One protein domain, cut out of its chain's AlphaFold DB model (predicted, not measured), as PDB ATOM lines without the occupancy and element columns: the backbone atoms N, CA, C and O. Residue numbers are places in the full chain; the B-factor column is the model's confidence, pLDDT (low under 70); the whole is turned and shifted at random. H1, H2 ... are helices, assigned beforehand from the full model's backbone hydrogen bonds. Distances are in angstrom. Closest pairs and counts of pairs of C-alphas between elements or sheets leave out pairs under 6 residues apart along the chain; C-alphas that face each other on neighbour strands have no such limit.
ATOM      1  N   LEU A   8     -12.711 -52.687   7.411       49.31
ATOM      2  CA  LEU A   8     -13.301 -51.358   7.219       49.31
ATOM      3  C   LEU A   8     -12.821 -50.734   5.910       49.31
ATOM      4  O   LEU A   8     -13.660 -50.222   5.181       49.31
ATOM      5  N   GLU A   9     -11.532 -50.834   5.579       60.59
ATOM      6  CA  GLU A   9     -11.001 -50.357   4.292       60.59
ATOM      7  C   GLU A   9     -11.606 -51.119   3.116       60.59
ATOM      8  O   GLU A   9     -12.026 -50.506   2.143       60.59
ATOM      9  N   TYR A  10     -11.743 -52.445   3.218       62.31
ATOM     10  CA  TYR A  10     -12.371 -53.252   2.171       62.31
ATOM     11  C   TYR A  10     -13.848 -52.891   1.966       62.31
ATOM     12  O   TYR A  10     -14.290 -52.698   0.838       62.31
ATOM     13  N   MET A  11     -14.618 -52.750   3.053       59.09
ATOM     14  CA  MET A  11     -16.022 -52.327   2.968       59.09
ATOM     15  C   MET A  11     -16.166 -50.885   2.474       59.09
ATOM     16  O   MET A  11     -17.134 -50.570   1.782       59.09
ATOM     17  N   LEU A  12     -15.232 -50.006   2.846       63.31
ATOM     18  CA  LEU A  12     -15.186 -48.632   2.364       63.31
ATOM     19  C   LEU A  12     -14.900 -48.625   0.863       63.31
ATOM     20  O   LEU A  12     -15.685 -48.049   0.124       63.31
ATOM     21  N   ASN A  13     -13.870 -49.335   0.411       68.94
ATOM     22  CA  ASN A  13     -13.524 -49.453  -1.001       68.94
ATOM     23  C   ASN A  13     -14.679 -50.046  -1.810       68.94
ATOM     24  O   ASN A  13     -15.081 -49.426  -2.780       68.94
ATOM     25  N   ASP A  14     -15.303 -51.147  -1.389       73.00
ATOM     26  CA  ASP A  14     -16.468 -51.714  -2.092       73.00
ATOM     27  C   ASP A  14     -17.620 -50.696  -2.231       73.00
ATOM     28  O   ASP A  14     -18.176 -50.497  -3.313       73.00
ATOM     29  N   THR A  15     -17.907 -49.954  -1.155       78.88
ATOM     30  CA  THR A  15     -18.939 -48.904  -1.145       78.88
ATOM     31  C   THR A  15     -18.571 -47.723  -2.052       78.88
ATOM     32  O   THR A  15     -19.432 -47.206  -2.766       78.88
ATOM     33  N   LEU A  16     -17.307 -47.289  -2.039       76.00
ATOM     34  CA  LEU A  16     -16.809 -46.189  -2.865       76.00
ATOM     35  C   LEU A  16     -16.775 -46.582  -4.345       76.00
ATOM     36  O   LEU A  16     -17.264 -45.824  -5.174       76.00
ATOM     37  N   MET A  17     -16.298 -47.787  -4.670       75.75
ATOM     38  CA  MET A  17     -16.256 -48.325  -6.032       75.75
ATOM     39  C   MET A  17     -17.658 -48.379  -6.650       75.75
ATOM     40  O   MET A  17     -17.873 -47.927  -7.773       75.75
ATOM     41  N   LEU A  18     -18.651 -48.854  -5.895       76.62
ATOM     42  CA  LEU A  18     -20.046 -48.845  -6.338       76.62
ATOM     43  C   LEU A  18     -20.622 -47.425  -6.465       76.62
ATOM     44  O   LEU A  18     -21.456 -47.186  -7.339       76.62
ATOM     45  N   GLY A  19     -20.179 -46.488  -5.623       80.69
ATOM     46  CA  GLY A  19     -20.519 -45.071  -5.740       80.69
ATOM     47  C   GLY A  19     -19.936 -44.422  -7.000       80.69
ATOM     48  O   GLY A  19     -20.654 -43.704  -7.691       80.69
ATOM     49  N   VAL A  20     -18.688 -44.739  -7.359       78.94
ATOM     50  CA  VAL A  20     -18.055 -44.301  -8.616       78.94
ATOM     51  C   VAL A  20     -18.825 -44.834  -9.820       78.94
ATOM     52  O   VAL A  20     -19.158 -44.071 -10.721       78.94
ATOM     53  N   VAL A  21     -19.190 -46.121  -9.820       78.56
ATOM     54  CA  VAL A  21     -20.008 -46.712 -10.895       78.56
ATOM     55  C   VAL A  21     -21.379 -46.039 -10.992       78.56
ATOM     56  O   VAL A  21     -21.875 -45.810 -12.092       78.56
ATOM     57  N   ALA A  22     -21.997 -45.709  -9.859       80.31
ATOM     58  CA  ALA A  22     -23.289 -45.034  -9.832       80.31
ATOM     59  C   ALA A  22     -23.245 -43.586 -10.342       80.31
ATOM     60  O   ALA A  22     -24.247 -43.123 -10.879       80.31
ATOM     61  N   LEU A  23     -22.120 -42.887 -10.171       84.06
ATOM     62  CA  LEU A  23     -21.924 -41.493 -10.589       84.06
ATOM     63  C   LEU A  23     -21.210 -41.358 -11.937       84.06
ATOM     64  O   LEU A  23     -20.949 -40.242 -12.381       84.06
ATOM     65  N   ASN A  24     -20.896 -42.474 -12.593       83.62
ATOM     66  CA  ASN A  24     -20.301 -42.466 -13.918       83.62
ATOM     67  C   ASN A  24     -21.343 -41.992 -14.960       83.62
ATOM     68  O   ASN A  24     -22.374 -42.660 -15.120       83.62
ATOM     69  N   PRO A  25     -21.080 -40.897 -15.701       85.44
ATOM     70  CA  PRO A  25     -21.963 -40.410 -16.758       85.44
ATOM     71  C   PRO A  25     -22.232 -41.468 -17.829       85.44
ATOM     72  O   PRO A  25     -23.372 -41.660 -18.239       85.44
ATOM     73  N   GLU A  26     -21.219 -42.236 -18.232       82.31
ATOM     74  CA  GLU A  26     -21.404 -43.305 -19.215       82.31
ATOM     75  C   GLU A  26     -22.389 -44.355 -18.678       82.31
ATOM     76  O   GLU A  26     -23.337 -44.735 -19.364       82.31
ATOM     77  N   ALA A  27     -22.235 -44.767 -17.414       80.00
ATOM     78  CA  ALA A  27     -23.117 -45.743 -16.777       80.00
ATOM     79  C   ALA A  27     -24.558 -45.234 -16.618       80.00
ATOM     80  O   ALA A  27     -25.485 -46.047 -16.635       80.00
ATOM     81  N   LEU A  28     -24.763 -43.916 -16.498       83.50
ATOM     82  CA  LEU A  28     -26.089 -43.296 -16.464       83.50
ATOM     83  C   LEU A  28     -26.860 -43.524 -17.777       83.50
ATOM     84  O   LEU A  28     -28.080 -43.728 -17.735       83.50
ATOM     85  N   TYR A  29     -26.170 -43.499 -18.925       84.00
ATOM     86  CA  TYR A  29     -26.787 -43.585 -20.255       84.00
ATOM     87  C   TYR A  29     -26.672 -44.959 -20.927       84.00
ATOM     88  O   TYR A  29     -27.557 -45.313 -21.706       84.00
ATOM     89  N   THR A  30     -25.645 -45.756 -20.625       76.38
ATOM     90  CA  THR A  30     -25.460 -47.106 -21.193       76.38
ATOM     91  C   THR A  30     -26.179 -48.185 -20.396       76.38
ATOM     92  O   THR A  30     -26.645 -49.176 -20.961       76.38
ATOM     93  N   SER A  31     -26.301 -48.017 -19.075       64.81
ATOM     94  CA  SER A  31     -26.753 -49.077 -18.183       64.81
ATOM     95  C   SER A  31     -27.931 -48.647 -17.322       64.81
ATOM     96  O   SER A  31     -27.920 -47.640 -16.620       64.81
ATOM     97  N   LYS A  32     -28.955 -49.501 -17.236       63.69
ATOM     98  CA  LYS A  32     -30.014 -49.334 -16.226       63.69
ATOM     99  C   LYS A  32     -29.494 -49.582 -14.796       63.69
ATOM    100  O   LYS A  32     -30.289 -49.527 -13.862       63.69
ATOM    101  N   MET A  33     -28.200 -49.882 -14.594       60.91
ATOM    102  CA  MET A  33     -27.605 -50.148 -13.276       60.91
ATOM    103  C   MET A  33     -27.719 -48.967 -12.316       60.91
ATOM    104  O   MET A  33     -28.262 -49.165 -11.230       60.91
ATOM    105  N   ALA A  34     -27.324 -47.753 -12.719       59.59
ATOM    106  CA  ALA A  34     -27.451 -46.552 -11.882       59.59
ATOM    107  C   ALA A  34     -28.916 -46.281 -11.466       59.59
ATOM    108  O   ALA A  34     -29.193 -45.677 -10.427       59.59
ATOM    109  N   ARG A  35     -29.878 -46.814 -12.239       64.62
ATOM    110  CA  ARG A  35     -31.322 -46.718 -11.988       64.62
ATOM    111  C   ARG A  35     -31.862 -47.747 -10.984       64.62
ATOM    112  O   ARG A  35     -32.983 -47.586 -10.509       64.62
ATOM    113  N   LYS A  36     -31.102 -48.791 -10.626       70.44
ATOM    114  CA  LYS A  36     -31.576 -49.849  -9.716       70.44
ATOM    115  C   LYS A  36     -31.617 -49.368  -8.252       70.44
ATOM    116  O   LYS A  36     -30.695 -48.680  -7.810       70.44
ATOM    117  N   PRO A  37     -32.600 -49.809  -7.441       70.00
ATOM    118  CA  PRO A  37     -32.722 -49.414  -6.027       70.00
ATOM    119  C   PRO A  37     -31.482 -49.751  -5.188       70.00
ATOM    120  O   PRO A  37     -31.086 -48.980  -4.317       70.00
ATOM    121  N   LYS A  38     -30.826 -50.878  -5.500       72.06
ATOM    122  CA  LYS A  38     -29.598 -51.322  -4.826       72.06
ATOM    123  C   LYS A  38     -28.475 -50.280  -4.918       72.06
ATOM    124  O   LYS A  38     -27.786 -50.061  -3.930       72.06
ATOM    125  N   PHE A  39     -28.330 -49.600  -6.056       70.06
ATOM    126  CA  PHE A  39     -27.308 -48.564  -6.225       70.06
ATOM    127  C   PHE A  39     -27.649 -47.295  -5.444       70.06
ATOM    128  O   PHE A  39     -26.761 -46.705  -4.848       70.06
ATOM    129  N   GLN A  40     -28.927 -46.923  -5.337       74.00
ATOM    130  CA  GLN A  40     -29.342 -45.789  -4.502       74.00
ATOM    131  C   GLN A  40     -29.021 -46.013  -3.022       74.00
ATOM    132  O   GLN A  40     -28.536 -45.102  -2.355       74.00
ATOM    133  N   TYR A  41     -29.258 -47.224  -2.513       77.25
ATOM    134  CA  TYR A  41     -28.885 -47.577  -1.144       77.25
ATOM    135  C   TYR A  41     -27.368 -47.479  -0.931       77.25
ATOM    136  O   TYR A  41     -26.923 -46.849   0.028       77.25
ATOM    137  N   VAL A  42     -26.572 -48.033  -1.851       77.00
ATOM    138  CA  VAL A  42     -25.106 -48.000  -1.756       77.00
ATOM    139  C   VAL A  42     -24.556 -46.577  -1.857       77.00
ATOM    140  O   VAL A  42     -23.736 -46.194  -1.027       77.00
ATOM    141  N   VAL A  43     -25.062 -45.761  -2.783       78.38
ATOM    142  CA  VAL A  43     -24.708 -44.338  -2.900       78.38
ATOM    143  C   VAL A  43     -25.066 -43.592  -1.619       78.38
ATOM    144  O   VAL A  43     -24.230 -42.889  -1.067       78.38
ATOM    145  N   THR A  44     -26.256 -43.818  -1.060       81.25
ATOM    146  CA  THR A  44     -26.666 -43.206   0.216       81.25
ATOM    147  C   THR A  44     -25.725 -43.591   1.361       81.25
ATOM    148  O   THR A  44     -25.386 -42.751   2.195       81.25
ATOM    149  N   MET A  45     -25.271 -44.847   1.415       80.69
ATOM    150  CA  MET A  45     -24.276 -45.281   2.397       80.69
ATOM    151  C   MET A  45     -22.905 -44.643   2.158       80.69
ATOM    152  O   MET A  45     -22.269 -44.235   3.127       80.69
ATOM    153  N   ALA A  46     -22.464 -44.524   0.904       80.88
ATOM    154  CA  ALA A  46     -21.221 -43.848   0.540       80.88
ATOM    155  C   ALA A  46     -21.251 -42.374   0.976       80.88
ATOM    156  O   ALA A  46     -20.333 -41.910   1.648       80.88
ATOM    157  N   ILE A  47     -22.355 -41.673   0.697       80.44
ATOM    158  CA  ILE A  47     -22.584 -40.278   1.098       80.44
ATOM    159  C   ILE A  47     -22.549 -40.141   2.618       80.44
ATOM    160  O   ILE A  47     -21.813 -39.311   3.143       80.44
ATOM    161  N   LYS A  48     -23.296 -40.982   3.343       81.62
ATOM    162  CA  LYS A  48     -23.306 -40.977   4.817       81.62
ATOM    163  C   LYS A  48     -21.929 -41.247   5.420       81.62
ATOM    164  O   LYS A  48     -21.633 -40.737   6.490       81.62
ATOM    165  N   LYS A  49     -21.103 -42.060   4.759       77.75
ATOM    166  CA  LYS A  49     -19.739 -42.372   5.208       77.75
ATOM    167  C   LYS A  49     -18.745 -41.243   4.921       77.75
ATOM    168  O   LYS A  49     -17.796 -41.095   5.679       77.75
ATOM    169  N   LEU A  50     -18.948 -40.471   3.852       75.56
ATOM    170  CA  LEU A  50     -18.050 -39.387   3.431       75.56
ATOM    171  C   LEU A  50     -18.436 -38.006   3.991       75.56
ATOM    172  O   LEU A  50     -17.606 -37.096   4.001       75.56
ATOM    173  N   SER A  51     -19.672 -37.838   4.466       79.81
ATOM    174  CA  SER A  51     -20.211 -36.556   4.933       79.81
ATOM    175  C   SER A  51     -20.502 -36.556   6.434       79.81
ATOM    176  O   SER A  51     -21.274 -37.369   6.928       79.81
ATOM    177  N   ASN A  52     -19.968 -35.564   7.153       77.44
ATOM    178  CA  ASN A  52     -20.226 -35.355   8.585       77.44
ATOM    179  C   ASN A  52     -21.516 -34.558   8.874       77.44
ATOM    180  O   ASN A  52     -21.899 -34.417  10.032       77.44
ATOM    181  N   SER A  53     -22.176 -34.019   7.842       82.62
ATOM    182  CA  SER A  53     -23.380 -33.188   7.973       82.62
ATOM    183  C   SER A  53     -24.608 -33.905   7.421       82.62
ATOM    184  O   SER A  53     -24.671 -34.211   6.229       82.62
ATOM    185  N   SER A  54     -25.611 -34.123   8.278       80.56
ATOM    186  CA  SER A  54     -26.878 -34.754   7.883       80.56
ATOM    187  C   SER A  54     -27.628 -33.947   6.818       80.56
ATOM    188  O   SER A  54     -28.283 -34.536   5.963       80.56
ATOM    189  N   SER A  55     -27.505 -32.616   6.826       85.50
ATOM    190  CA  SER A  55     -28.149 -31.741   5.839       85.50
ATOM    191  C   SER A  55     -27.525 -31.908   4.452       85.50
ATOM    192  O   SER A  55     -28.251 -32.066   3.475       85.50
ATOM    193  N   LYS A  56     -26.185 -31.983   4.370       83.25
ATOM    194  CA  LYS A  56     -25.485 -32.287   3.110       83.25
ATOM    195  C   LYS A  56     -25.849 -33.677   2.592       83.25
ATOM    196  O   LYS A  56     -26.105 -33.837   1.408       83.25
ATOM    197  N   VAL A  57     -25.923 -34.682   3.472       85.06
ATOM    198  CA  VAL A  57     -26.326 -36.044   3.077       85.06
ATOM    199  C   VAL A  57     -27.700 -36.042   2.407       85.06
ATOM    200  O   VAL A  57     -27.864 -36.671   1.366       85.06
ATOM    201  N   LEU A  58     -28.681 -35.348   2.994       87.31
ATOM    202  CA  LEU A  58     -30.030 -35.268   2.435       87.31
ATOM    203  C   LEU A  58     -30.040 -34.555   1.080       87.31
ATOM    204  O   LEU A  58     -30.646 -35.079   0.150       87.31
ATOM    205  N   ALA A  59     -29.316 -33.439   0.951       90.56
ATOM    206  CA  ALA A  59     -29.191 -32.712  -0.310       90.56
ATOM    207  C   ALA A  59     -28.585 -33.588  -1.418       90.56
ATOM    208  O   ALA A  59     -29.177 -33.719  -2.483       90.56
ATOM    209  N   VAL A  60     -27.469 -34.280  -1.158       88.94
ATOM    210  CA  VAL A  60     -26.845 -35.160  -2.164       88.94
ATOM    211  C   VAL A  60     -27.773 -36.313  -2.554       88.94
ATOM    212  O   VAL A  60     -27.863 -36.659  -3.729       88.94
ATOM    213  N   VAL A  61     -28.474 -36.923  -1.592       87.06
ATOM    214  CA  VAL A  61     -29.423 -38.014  -1.880       87.06
ATOM    215  C   VAL A  61     -30.575 -37.523  -2.752       87.06
ATOM    216  O   VAL A  61     -30.961 -38.230  -3.683       87.06
ATOM    217  N   ASP A  62     -31.105 -36.334  -2.468       90.06
ATOM    218  CA  ASP A  62     -32.178 -35.707  -3.237       90.06
ATOM    219  C   ASP A  62     -31.717 -35.383  -4.667       90.06
ATOM    220  O   ASP A  62     -32.294 -35.892  -5.633       90.06
ATOM    221  N   GLN A  63     -30.588 -34.684  -4.806       91.38
ATOM    222  CA  GLN A  63     -29.947 -34.366  -6.087       91.38
ATOM    223  C   GLN A  63     -29.610 -35.621  -6.906       91.38
ATOM    224  O   GLN A  63     -29.844 -35.668  -8.115       91.38
ATOM    225  N   TYR A  64     -29.157 -36.697  -6.257       87.94
ATOM    226  CA  TYR A  64     -28.914 -37.978  -6.921       87.94
ATOM    227  C   TYR A  64     -30.191 -38.567  -7.542       87.94
ATOM    228  O   TYR A  64     -30.131 -39.261  -8.563       87.94
ATOM    229  N   THR A  65     -31.376 -38.293  -6.981       87.56
ATOM    230  CA  THR A  65     -32.629 -38.738  -7.604       87.56
ATOM    231  C   THR A  65     -32.904 -38.035  -8.931       87.56
ATOM    232  O   THR A  65     -33.402 -38.688  -9.851       87.56
ATOM    233  N   PHE A  66     -32.543 -36.756  -9.049       88.56
ATOM    234  CA  PHE A  66     -32.659 -35.967 -10.276       88.56
ATOM    235  C   PHE A  66     -31.662 -36.433 -11.337       88.56
ATOM    236  O   PHE A  66     -32.063 -36.732 -12.463       88.56
ATOM    237  N   PHE A  67     -30.403 -36.652 -10.944       88.19
ATOM    238  CA  PHE A  67     -29.385 -37.281 -11.790       88.19
ATOM    239  C   PHE A  67     -29.875 -38.604 -12.386       88.19
ATOM    240  O   PHE A  67     -29.882 -38.806 -13.598       88.19
ATOM    241  N   ARG A  68     -30.416 -39.488 -11.542       84.88
ATOM    242  CA  ARG A  68     -30.923 -40.797 -11.972       84.88
ATOM    243  C   ARG A  68     -32.143 -40.713 -12.892       84.88
ATOM    244  O   ARG A  68     -32.345 -41.602 -13.722       84.88
ATOM    245  N   LYS A  69     -32.979 -39.689 -12.712       86.81
ATOM    246  CA  LYS A  69     -34.137 -39.408 -13.568       86.81
ATOM    247  C   LYS A  69     -33.750 -38.689 -14.865       86.81
ATOM    248  O   LYS A  69     -34.616 -38.572 -15.722       86.81
ATOM    249  N   GLN A  70     -32.489 -38.275 -15.020       87.31
ATOM    250  CA  GLN A  70     -32.000 -37.502 -16.164       87.31
ATOM    251  C   GLN A  70     -32.826 -36.227 -16.372       87.31
ATOM    252  O   GLN A  70     -33.304 -35.944 -17.464       87.31
ATOM    253  N   THR A  71     -33.063 -35.487 -15.290       86.06
ATOM    254  CA  THR A  71     -33.751 -34.190 -15.346       86.06
ATOM    255  C   THR A  71     -32.760 -33.050 -15.551       86.06
ATOM    256  O   THR A  71     -31.580 -33.195 -15.237       86.06
ATOM    257  N   GLY A  72     -33.249 -31.901 -16.023       87.25
ATOM    258  CA  GLY A  72     -32.402 -30.732 -16.263       87.25
ATOM    259  C   GLY A  72     -31.357 -31.011 -17.343       87.25
ATOM    260  O   GLY A  72     -31.647 -31.705 -18.322       87.25
ATOM    261  N   LEU A  73     -30.134 -30.515 -17.139       87.50
ATOM    262  CA  LEU A  73     -29.017 -30.680 -18.074       87.50
ATOM    263  C   LEU A  73     -28.683 -32.152 -18.363       87.50
ATOM    264  O   LEU A  73     -28.336 -32.495 -19.490       87.50
ATOM    265  N   PHE A  74     -28.893 -33.053 -17.400       87.81
ATOM    266  CA  PHE A  74     -28.656 -34.489 -17.577       87.81
ATOM    267  C   PHE A  74     -29.609 -35.163 -18.576       87.81
ATOM    268  O   PHE A  74     -29.334 -36.268 -19.043       87.81
ATOM    269  N   GLY A  75     -30.751 -34.550 -18.888       86.81
ATOM    270  CA  GLY A  75     -31.688 -35.061 -19.892       86.81
ATOM    271  C   GLY A  75     -31.339 -34.655 -21.322       86.81
ATOM    272  O   GLY A  75     -31.929 -35.188 -22.262       86.81
ATOM    273  N   GLY A  76     -30.411 -33.710 -21.489       89.00
ATOM    274  CA  GLY A  76     -30.042 -33.154 -22.784       89.00
ATOM    275  C   GLY A  76     -29.294 -34.148 -23.672       89.00
ATOM    276  O   GLY A  76     -28.514 -34.977 -23.197       89.00
ATOM    277  N   GLU A  77     -29.504 -34.030 -24.983       87.56
ATOM    278  CA  GLU A  77     -28.771 -34.826 -25.972       87.56
ATOM    279  C   GLU A  77     -27.265 -34.545 -25.913       87.56
ATOM    280  O   GLU A  77     -26.478 -35.481 -26.001       87.56
ATOM    281  N   GLU A  78     -26.862 -33.300 -25.636       88.19
ATOM    282  CA  GLU A  78     -25.450 -32.926 -25.490       88.19
ATOM    283  C   GLU A  78     -24.777 -33.618 -24.299       88.19
ATOM    284  O   GLU A  78     -23.689 -34.172 -24.440       88.19
ATOM    285  N   ALA A  79     -25.449 -33.672 -23.143       88.44
ATOM    286  CA  ALA A  79     -24.929 -34.369 -21.966       88.44
ATOM    287  C   ALA A  79     -24.752 -35.868 -22.239       88.44
ATOM    288  O   ALA A  79     -23.749 -36.470 -21.848       88.44
ATOM    289  N   LYS A  80     -25.698 -36.466 -22.965       88.50
ATOM    290  CA  LYS A  80     -25.622 -37.864 -23.388       88.50
ATOM    291  C   LYS A  80     -24.507 -38.098 -24.413       88.50
ATOM    292  O   LYS A  80     -23.745 -39.048 -24.256       88.50
ATOM    293  N   ASP A  81     -24.393 -37.257 -25.440       87.44
ATOM    294  CA  ASP A  81     -23.346 -37.347 -26.467       87.44
ATOM    295  C   ASP A  81     -21.955 -37.201 -25.837       87.44
ATOM    296  O   ASP A  81     -21.071 -38.026 -26.083       87.44
ATOM    297  N   SER A  82     -21.787 -36.225 -24.941       86.31
ATOM    298  CA  SER A  82     -20.541 -36.007 -24.210       86.31
ATOM    299  C   SER A  82     -20.173 -37.193 -23.318       86.31
ATOM    300  O   SER A  82     -18.992 -37.526 -23.228       86.31
ATOM    301  N   ALA A  83     -21.153 -37.832 -22.670       86.12
ATOM    302  CA  ALA A  83     -20.919 -38.986 -21.804       86.12
ATOM    303  C   ALA A  83     -20.573 -40.271 -22.576       86.12
ATOM    304  O   ALA A  83     -19.828 -41.099 -22.064       86.12
ATOM    305  N   LEU A  84     -21.132 -40.464 -23.776       83.69
ATOM    306  CA  LEU A  84     -21.007 -41.715 -24.534       83.69
ATOM    307  C   LEU A  84     -19.856 -41.723 -25.539       83.69
ATOM    308  O   LEU A  84     -19.275 -42.775 -25.788       83.69
ATOM    309  N   ASN A  85     -19.519 -40.577 -26.130       80.56
ATOM    310  CA  ASN A  85     -18.489 -40.512 -27.172       80.56
ATOM    311  C   ASN A  85     -17.077 -40.279 -26.618       80.56
ATOM    312  O   ASN A  85     -16.151 -40.040 -27.391       80.56
ATOM    313  N   GLY A  86     -16.905 -40.303 -25.290       64.94
ATOM    314  CA  GLY A  86     -15.601 -40.153 -24.640       64.94
ATOM    315  C   GLY A  86     -14.911 -38.814 -24.914       64.94
ATOM    316  O   GLY A  86     -13.694 -38.723 -24.786       64.94
ATOM    317  N   ARG A  87     -15.667 -37.780 -25.314       64.69
ATOM    318  CA  ARG A  87     -15.117 -36.449 -25.626       64.69
ATOM    319  C   ARG A  87     -14.686 -35.676 -24.379       64.69
ATOM    320  O   ARG A  87     -13.850 -34.788 -24.491       64.69
ATOM    321  N   ALA A  88     -15.240 -36.016 -23.217       66.06
ATOM    322  CA  ALA A  88     -14.947 -35.386 -21.936       66.06
ATOM    323  C   ALA A  88     -14.650 -36.457 -20.880       66.06
ATOM    324  O   ALA A  88     -15.272 -37.525 -20.880       66.06
ATOM    325  N   SER A  89     -13.715 -36.181 -19.963       76.88
ATOM    326  CA  SER A  89     -13.569 -37.018 -18.770       76.88
ATOM    327  C   SER A  89     -14.830 -36.897 -17.908       76.88
ATOM    328  O   SER A  89     -15.569 -35.920 -18.013       76.88
ATOM    329  N   ALA A  90     -15.105 -37.855 -17.018       78.25
ATOM    330  CA  ALA A  90     -16.276 -37.713 -16.150       78.25
ATOM    331  C   ALA A  90     -16.163 -36.500 -15.205       78.25
ATOM    332  O   ALA A  90     -17.191 -35.945 -14.842       78.25
ATOM    333  N   ALA A  91     -14.949 -36.060 -14.850       80.94
ATOM    334  CA  ALA A  91     -14.754 -34.817 -14.101       80.94
ATOM    335  C   ALA A  91     -15.183 -33.597 -14.931       80.94
ATOM    336  O   ALA A  91     -15.984 -32.801 -14.457       80.94
ATOM    337  N   ASP A  92     -14.740 -33.505 -16.189       84.00
ATOM    338  CA  ASP A  92     -15.164 -32.438 -17.112       84.00
ATOM    339  C   ASP A  92     -16.675 -32.474 -17.370       84.00
ATOM    340  O   ASP A  92     -17.325 -31.439 -17.477       84.00
ATOM    341  N   TRP A  93     -17.259 -33.670 -17.445       89.25
ATOM    342  CA  TRP A  93     -18.701 -33.832 -17.588       89.25
ATOM    343  C   TRP A  93     -19.451 -33.329 -16.348       89.25
ATOM    344  O   TRP A  93     -20.462 -32.637 -16.469       89.25
ATOM    345  N   TRP A  94     -18.958 -33.647 -15.146       90.06
ATOM    346  CA  TRP A  94     -19.528 -33.140 -13.896       90.06
ATOM    347  C   TRP A  94     -19.365 -31.626 -13.764       90.06
ATOM    348  O   TRP A  94     -20.268 -30.986 -13.231       90.06
ATOM    349  N   ASP A  95     -18.277 -31.041 -14.266       88.31
ATOM    350  CA  ASP A  95     -18.091 -29.586 -14.325       88.31
ATOM    351  C   ASP A  95     -19.139 -28.917 -15.230       88.31
ATOM    352  O   ASP A  95     -19.812 -27.974 -14.816       88.31
ATOM    353  N   GLN A  96     -19.371 -29.482 -16.419       89.00
ATOM    354  CA  GLN A  96     -20.282 -28.915 -17.418       89.00
ATOM    355  C   GLN A  96     -21.770 -29.106 -17.107       89.00
ATOM    356  O   GLN A  96     -22.569 -28.201 -17.336       89.00
ATOM    357  N   TYR A  97     -22.167 -30.281 -16.613       89.56
ATOM    358  CA  TYR A  97     -23.584 -30.641 -16.469       89.56
ATOM    359  C   TYR A  97     -24.036 -30.765 -15.010       89.56
ATOM    360  O   TYR A  97     -25.234 -30.835 -14.740       89.56
ATOM    361  N   GLY A  98     -23.101 -30.793 -14.055       88.62
ATOM    362  CA  GLY A  98     -23.386 -30.943 -12.627       88.62
ATOM    363  C   GLY A  98     -23.719 -29.648 -11.887       88.62
ATOM    364  O   GLY A  98     -24.088 -29.722 -10.719       88.62
ATOM    365  N   GLY A  99     -23.612 -28.483 -12.535       88.25
ATOM    366  CA  GLY A  99     -23.729 -27.172 -11.879       88.25
ATOM    367  C   GLY A  99     -25.077 -26.899 -11.197       88.25
ATOM    368  O   GLY A  99     -25.111 -26.240 -10.162       88.25
ATOM    369  N   ASP A 100     -26.177 -27.460 -11.710       87.19
ATOM    370  CA  ASP A 100     -27.504 -27.382 -11.067       87.19
ATOM    371  C   ASP A 100     -27.599 -28.199  -9.762       87.19
ATOM    372  O   ASP A 100     -28.568 -28.083  -9.008       87.19
ATOM    373  N   TYR A 101     -26.601 -29.041  -9.485       91.50
ATOM    374  CA  TYR A 101     -26.581 -29.996  -8.381       91.50
ATOM    375  C   TYR A 101     -25.230 -29.945  -7.636       91.50
ATOM    376  O   TYR A 101     -24.466 -30.919  -7.668       91.50
ATOM    377  N   PRO A 102     -24.902 -28.819  -6.970       89.69
ATOM    378  CA  PRO A 102     -23.548 -28.551  -6.482       89.69
ATOM    379  C   PRO A 102     -23.084 -29.513  -5.380       89.69
ATOM    380  O   PRO A 102     -21.917 -29.896  -5.329       89.69
ATOM    381  N   GLU A 103     -23.980 -29.975  -4.511       90.81
ATOM    382  CA  GLU A 103     -23.666 -30.952  -3.469       90.81
ATOM    383  C   GLU A 103     -23.363 -32.326  -4.072       90.81
ATOM    384  O   GLU A 103     -22.448 -33.018  -3.617       90.81
ATOM    385  N   LEU A 104     -24.107 -32.729  -5.103       90.25
ATOM    386  CA  LEU A 104     -23.851 -33.962  -5.838       90.25
ATOM    387  C   LEU A 104     -22.548 -33.884  -6.633       90.25
ATOM    388  O   LEU A 104     -21.791 -34.855  -6.636       90.25
ATOM    389  N   GLN A 105     -22.263 -32.738  -7.247       90.94
ATOM    390  CA  GLN A 105     -21.012 -32.466  -7.950       90.94
ATOM    391  C   GLN A 105     -19.808 -32.521  -6.990       90.94
ATOM    392  O   GLN A 105     -18.850 -33.253  -7.242       90.94
ATOM    393  N   GLU A 106     -19.882 -31.844  -5.833       88.88
ATOM    394  CA  GLU A 106     -18.868 -31.919  -4.764       88.88
ATOM    395  C   GLU A 106     -18.653 -33.376  -4.330       88.88
ATOM    396  O   GLU A 106     -17.517 -33.839  -4.185       88.88
ATOM    397  N   PHE A 107     -19.742 -34.130  -4.160       86.81
ATOM    398  CA  PHE A 107     -19.677 -35.538  -3.792       86.81
ATOM    399  C   PHE A 107     -19.011 -36.406  -4.873       86.81
ATOM    400  O   PHE A 107     -18.182 -37.256  -4.534       86.81
ATOM    401  N   ALA A 108     -19.313 -36.178  -6.153       87.25
ATOM    402  CA  ALA A 108     -18.718 -36.895  -7.280       87.25
ATOM    403  C   ALA A 108     -17.207 -36.640  -7.405       87.25
ATOM    404  O   ALA A 108     -16.432 -37.574  -7.618       87.25
ATOM    405  N   HIS A 109     -16.756 -35.407  -7.182       84.12
ATOM    406  CA  HIS A 109     -15.325 -35.099  -7.135       84.12
ATOM    407  C   HIS A 109     -14.647 -35.744  -5.921       84.12
ATOM    408  O   HIS A 109     -13.562 -36.329  -6.023       84.12
ATOM    409  N   ARG A 110     -15.307 -35.698  -4.761       83.69
ATOM    410  CA  ARG A 110     -14.756 -36.217  -3.509       83.69
ATOM    411  C   ARG A 110     -14.612 -37.734  -3.510       83.69
ATOM    412  O   ARG A 110     -13.586 -38.231  -3.049       83.69
ATOM    413  N   ILE A 111     -15.600 -38.473  -4.016       79.25
ATOM    414  CA  ILE A 111     -15.535 -39.941  -4.057       79.25
ATOM    415  C   ILE A 111     -14.378 -40.420  -4.935       79.25
ATOM    416  O   ILE A 111     -13.692 -41.375  -4.572       79.25
ATOM    417  N   VAL A 112     -14.089 -39.707  -6.025       73.12
ATOM    418  CA  VAL A 112     -12.957 -40.047  -6.885       73.12
ATOM    419  C   VAL A 112     -11.633 -39.691  -6.261       73.12
ATOM    420  O   VAL A 112     -10.777 -40.564  -6.189       73.12
ATOM    421  N   SER A 113     -11.481 -38.497  -5.690       74.69
ATOM    422  CA  SER A 113     -10.273 -38.149  -4.932       74.69
ATOM    423  C   SER A 113      -9.943 -39.185  -3.835       74.69
ATOM    424  O   SER A 113      -8.779 -39.539  -3.621       74.69
ATOM    425  N   GLN A 114     -10.969 -39.751  -3.187       71.06
ATOM    426  CA  GLN A 114     -10.810 -40.830  -2.206       71.06
ATOM    427  C   GLN A 114     -10.401 -42.171  -2.839       71.06
ATOM    428  O   GLN A 114      -9.506 -42.835  -2.319       71.06
ATOM    429  N   CYS A 115     -10.982 -42.564  -3.978       65.06
ATOM    430  CA  CYS A 115     -10.550 -43.758  -4.716       65.06
ATOM    431  C   CYS A 115      -9.084 -43.670  -5.189       65.06
ATOM    432  O   CYS A 115      -8.369 -44.671  -5.119       65.06
ATOM    433  N   MET A 116      -8.618 -42.485  -5.603       60.72
ATOM    434  CA  MET A 116      -7.210 -42.235  -5.964       60.72
ATOM    435  C   MET A 116      -6.279 -42.497  -4.773       60.72
ATOM    436  O   MET A 116      -5.268 -43.185  -4.890       60.72
ATOM    437  N   SER A 117      -6.661 -41.988  -3.598       57.34
ATOM    438  CA  SER A 117      -5.850 -42.073  -2.381       57.34
ATOM    439  C   SER A 117      -5.749 -43.504  -1.837       57.34
ATOM    440  O   SER A 117      -4.685 -43.903  -1.371       57.34
ATOM    441  N   SER A 118      -6.824 -44.298  -1.926       55.50
ATOM    442  CA  SER A 118      -6.844 -45.694  -1.448       55.50
ATOM    443  C   SER A 118      -6.167 -46.696  -2.385       55.50
ATOM    444  O   SER A 118      -5.807 -47.785  -1.941       55.50
ATOM    445  N   SER A 119      -6.027 -46.381  -3.677       51.38
ATOM    446  CA  SER A 119      -5.476 -47.317  -4.671       51.38
ATOM    447  C   SER A 119      -4.041 -47.005  -5.100       51.38
ATOM    448  O   SER A 119      -3.429 -47.838  -5.763       51.38
ATOM    449  N   GLY A 120      -3.489 -45.840  -4.735       47.88
ATOM    450  CA  GLY A 120      -2.160 -45.403  -5.184       47.88
ATOM    451  C   GLY A 120      -2.053 -45.213  -6.704       47.88
ATOM    452  O   GLY A 120      -0.957 -45.014  -7.218       47.88
ATOM    453  N   CYS A 121      -3.179 -45.286  -7.416       43.66
ATOM    454  CA  CYS A 121      -3.268 -45.150  -8.858       43.66
ATOM    455  C   CYS A 121      -3.915 -43.815  -9.205       43.66
ATOM    456  O   CYS A 121      -4.916 -43.413  -8.608       43.66
ATOM    457  N   GLU A 122      -3.389 -43.182 -10.249       44.22
ATOM    458  CA  GLU A 122      -4.091 -42.148 -10.993       44.22
ATOM    459  C   GLU A 122      -5.321 -42.791 -11.665       44.22
ATOM    460  O   GLU A 122      -5.283 -43.355 -12.756       44.22
ATOM    461  N   CYS A 123      -6.415 -42.853 -10.916       49.38
ATOM    462  CA  CYS A 123      -7.722 -43.345 -11.315       49.38
ATOM    463  C   CYS A 123      -8.384 -42.349 -12.272       49.38
ATOM    464  O   CYS A 123      -9.247 -41.544 -11.920       49.38
ATOM    465  N   ASN A 124      -7.979 -42.430 -13.530       47.75
ATOM    466  CA  ASN A 124      -8.700 -41.818 -14.629       47.75
ATOM    467  C   ASN A 124     -10.087 -42.481 -14.646       47.75
ATOM    468  O   ASN A 124     -10.184 -43.709 -14.649       47.75
ATOM    469  N   TRP A 125     -11.169 -41.701 -14.638       57.72
ATOM    470  CA  TRP A 125     -12.547 -42.219 -14.619       57.72
ATOM    471  C   TRP A 125     -12.810 -43.306 -15.682       57.72
ATOM    472  O   TRP A 125     -13.530 -44.274 -15.425       57.72
ATOM    473  N   SER A 126     -12.152 -43.197 -16.840       49.28
ATOM    474  CA  SER A 126     -12.166 -44.186 -17.924       49.28
ATOM    475  C   SER A 126     -11.550 -45.538 -17.526       49.28
ATOM    476  O   SER A 126     -12.052 -46.589 -17.920       49.28
ATOM    477  N   THR A 127     -10.498 -45.544 -16.704       47.19
ATOM    478  CA  THR A 127      -9.840 -46.763 -16.202       47.19
ATOM    479  C   THR A 127     -10.764 -47.535 -15.264       47.19
ATOM    480  O   THR A 127     -10.813 -48.762 -15.317       47.19
ATOM    481  N   PHE A 128     -11.551 -46.836 -14.441       47.50
ATOM    482  CA  PHE A 128     -12.452 -47.489 -13.491       47.50
ATOM    483  C   PHE A 128     -13.691 -48.096 -14.169       47.50
ATOM    484  O   PHE A 128     -14.127 -49.192 -13.808       47.50
ATOM    485  N   ALA A 129     -14.212 -47.436 -15.211       46.00
ATOM    486  CA  ALA A 129     -15.239 -48.013 -16.078       46.00
ATOM    487  C   ALA A 129     -14.731 -49.290 -16.778       46.00
ATOM    488  O   ALA A 129     -15.412 -50.320 -16.779       46.00
ATOM    489  N   LEU A 130     -13.489 -49.262 -17.280       43.19
ATOM    490  CA  LEU A 130     -12.882 -50.388 -17.990       43.19
ATOM    491  C   LEU A 130     -12.645 -51.609 -17.084       43.19
ATOM    492  O   LEU A 130     -12.958 -52.735 -17.481       43.19
ATOM    493  N   VAL A 131     -12.156 -51.396 -15.854       45.62
ATOM    494  CA  VAL A 131     -11.881 -52.471 -14.877       45.62
ATOM    495  C   VAL A 131     -13.140 -53.281 -14.542       45.62
ATOM    496  O   VAL A 131     -13.050 -54.491 -14.341       45.62
ATOM    497  N   HIS A 132     -14.329 -52.672 -14.588       43.97
ATOM    498  CA  HIS A 132     -15.591 -53.386 -14.366       43.97
ATOM    499  C   HIS A 132     -16.255 -53.945 -15.635       43.97
ATOM    500  O   HIS A 132     -17.110 -54.823 -15.524       43.97
ATOM    501  N   THR A 133     -15.844 -53.528 -16.838       38.78
ATOM    502  CA  THR A 133     -16.300 -54.166 -18.095       38.78
ATOM    503  C   THR A 133     -15.555 -55.457 -18.456       38.78
ATOM    504  O   THR A 133     -16.048 -56.222 -19.280       38.78
TER     505      THR A 133
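AT A GLANCE: This is residues 8 to 133 of the 137 residues of an uncharacterized protein of Zea mays (UniProt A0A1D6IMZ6). Four longer helices make one part of the domain: the longest, H8, crosses H1 at a steep tilt and meets H4 near its own beginning, with residues 103 to 107 alone, while H3 packs on both H1 and H4. The short helices H2, H5, H6 and H7 gather at the other end of the longest axis, away from the first residues of H1, and H9 lies along one side. The printed part has 126 residues with nine named helices, H1 to H9 in order along the chain, and no named strand: all helix. It is compact, with a radius of gyration of the C-alphas of 13.4 A, and rounded, spanning 40 by 32 by 24 A.

HOW THE PARTS SIT: H8, residues 102 to 119, touches H4, residues 54 to 69, with residues 103 to 107 alone; the lines are about perpendicular at 83 degrees, and the closest C-alphas, of Val 60 and Leu 104, are 4.9 A apart. H8 touches H1, residues 8 to 23, at a steep tilt of 47 degrees, opposite ways, closest at the C-alphas of Leu 16 and Ile 111, 6.5 A. H3, residues 37 to 50, touches H1 at a steep tilt of 58 degrees, with the C-alphas of Gly 19 and Val 43 closest at 5.1 A. H3 and H4 form a helical hairpin at a shallow tilt of 33 degrees, only just short of steep, closest at the C-alphas of Ile 47 and Val 57, 6.0 A. H7, residues 90 to 97, forms a helical hairpin with H8, at a shallow tilt of 5 degrees, closest at the C-alphas of Trp 94 and Gln 105, 6.2 A. H6, residues 77 to 84, forms another with H7, closest at the C-alphas of Ala 79 and Tyr 97, 6.8 A. H2, residues 25 to 30, touches H6, about perpendicular at 87 degrees, with the C-alphas of Glu 26 and Ala 83 closest at 5.1 A. H5, residues 72 to 75, is close to but not clearly touching H7, the C-alphas of Leu 73 and Tyr 97 being 5.7 A apart. H9, residues 125 to 133, and H7 only just touch, with 3 pairs of C-alphas within 8 A, the closest those of Ala 90 and Trp 125 at 6.0 A. H1 and H6 are apart. Every O i to N i+4 pair is within hydrogen-bond range in H1, H2, H3, H6 and H7, against 11 of 12 in H4, 13 of 14 in H8 and 4 of 5 in H9; H5 is too short for such a pair.

IN THESE COORDINATES: H8 measures 26.1 A from first to last C-alpha, H4 23.1 A, H1 22.1 A and H3 20.1 A. H1 begins at C-alpha 8, (-13.301, -51.358, 7.219), H8 at C-alpha 102, (-23.548, -28.551, -6.482), and H9 ends at C-alpha 133, (-16.300, -54.166, -18.095).

THE WHOLE: The C-alphas of Leu 8 and Glu 77 are the two farthest apart, 40.2 A. The printed part has no cut; the link from H2 to H3 is short and the others are tight. Mean pLDDT of the printed part is 75.8; it is under 70 at residues 8 to 13, 31 to 35, 86 to 88 and 115 to 133.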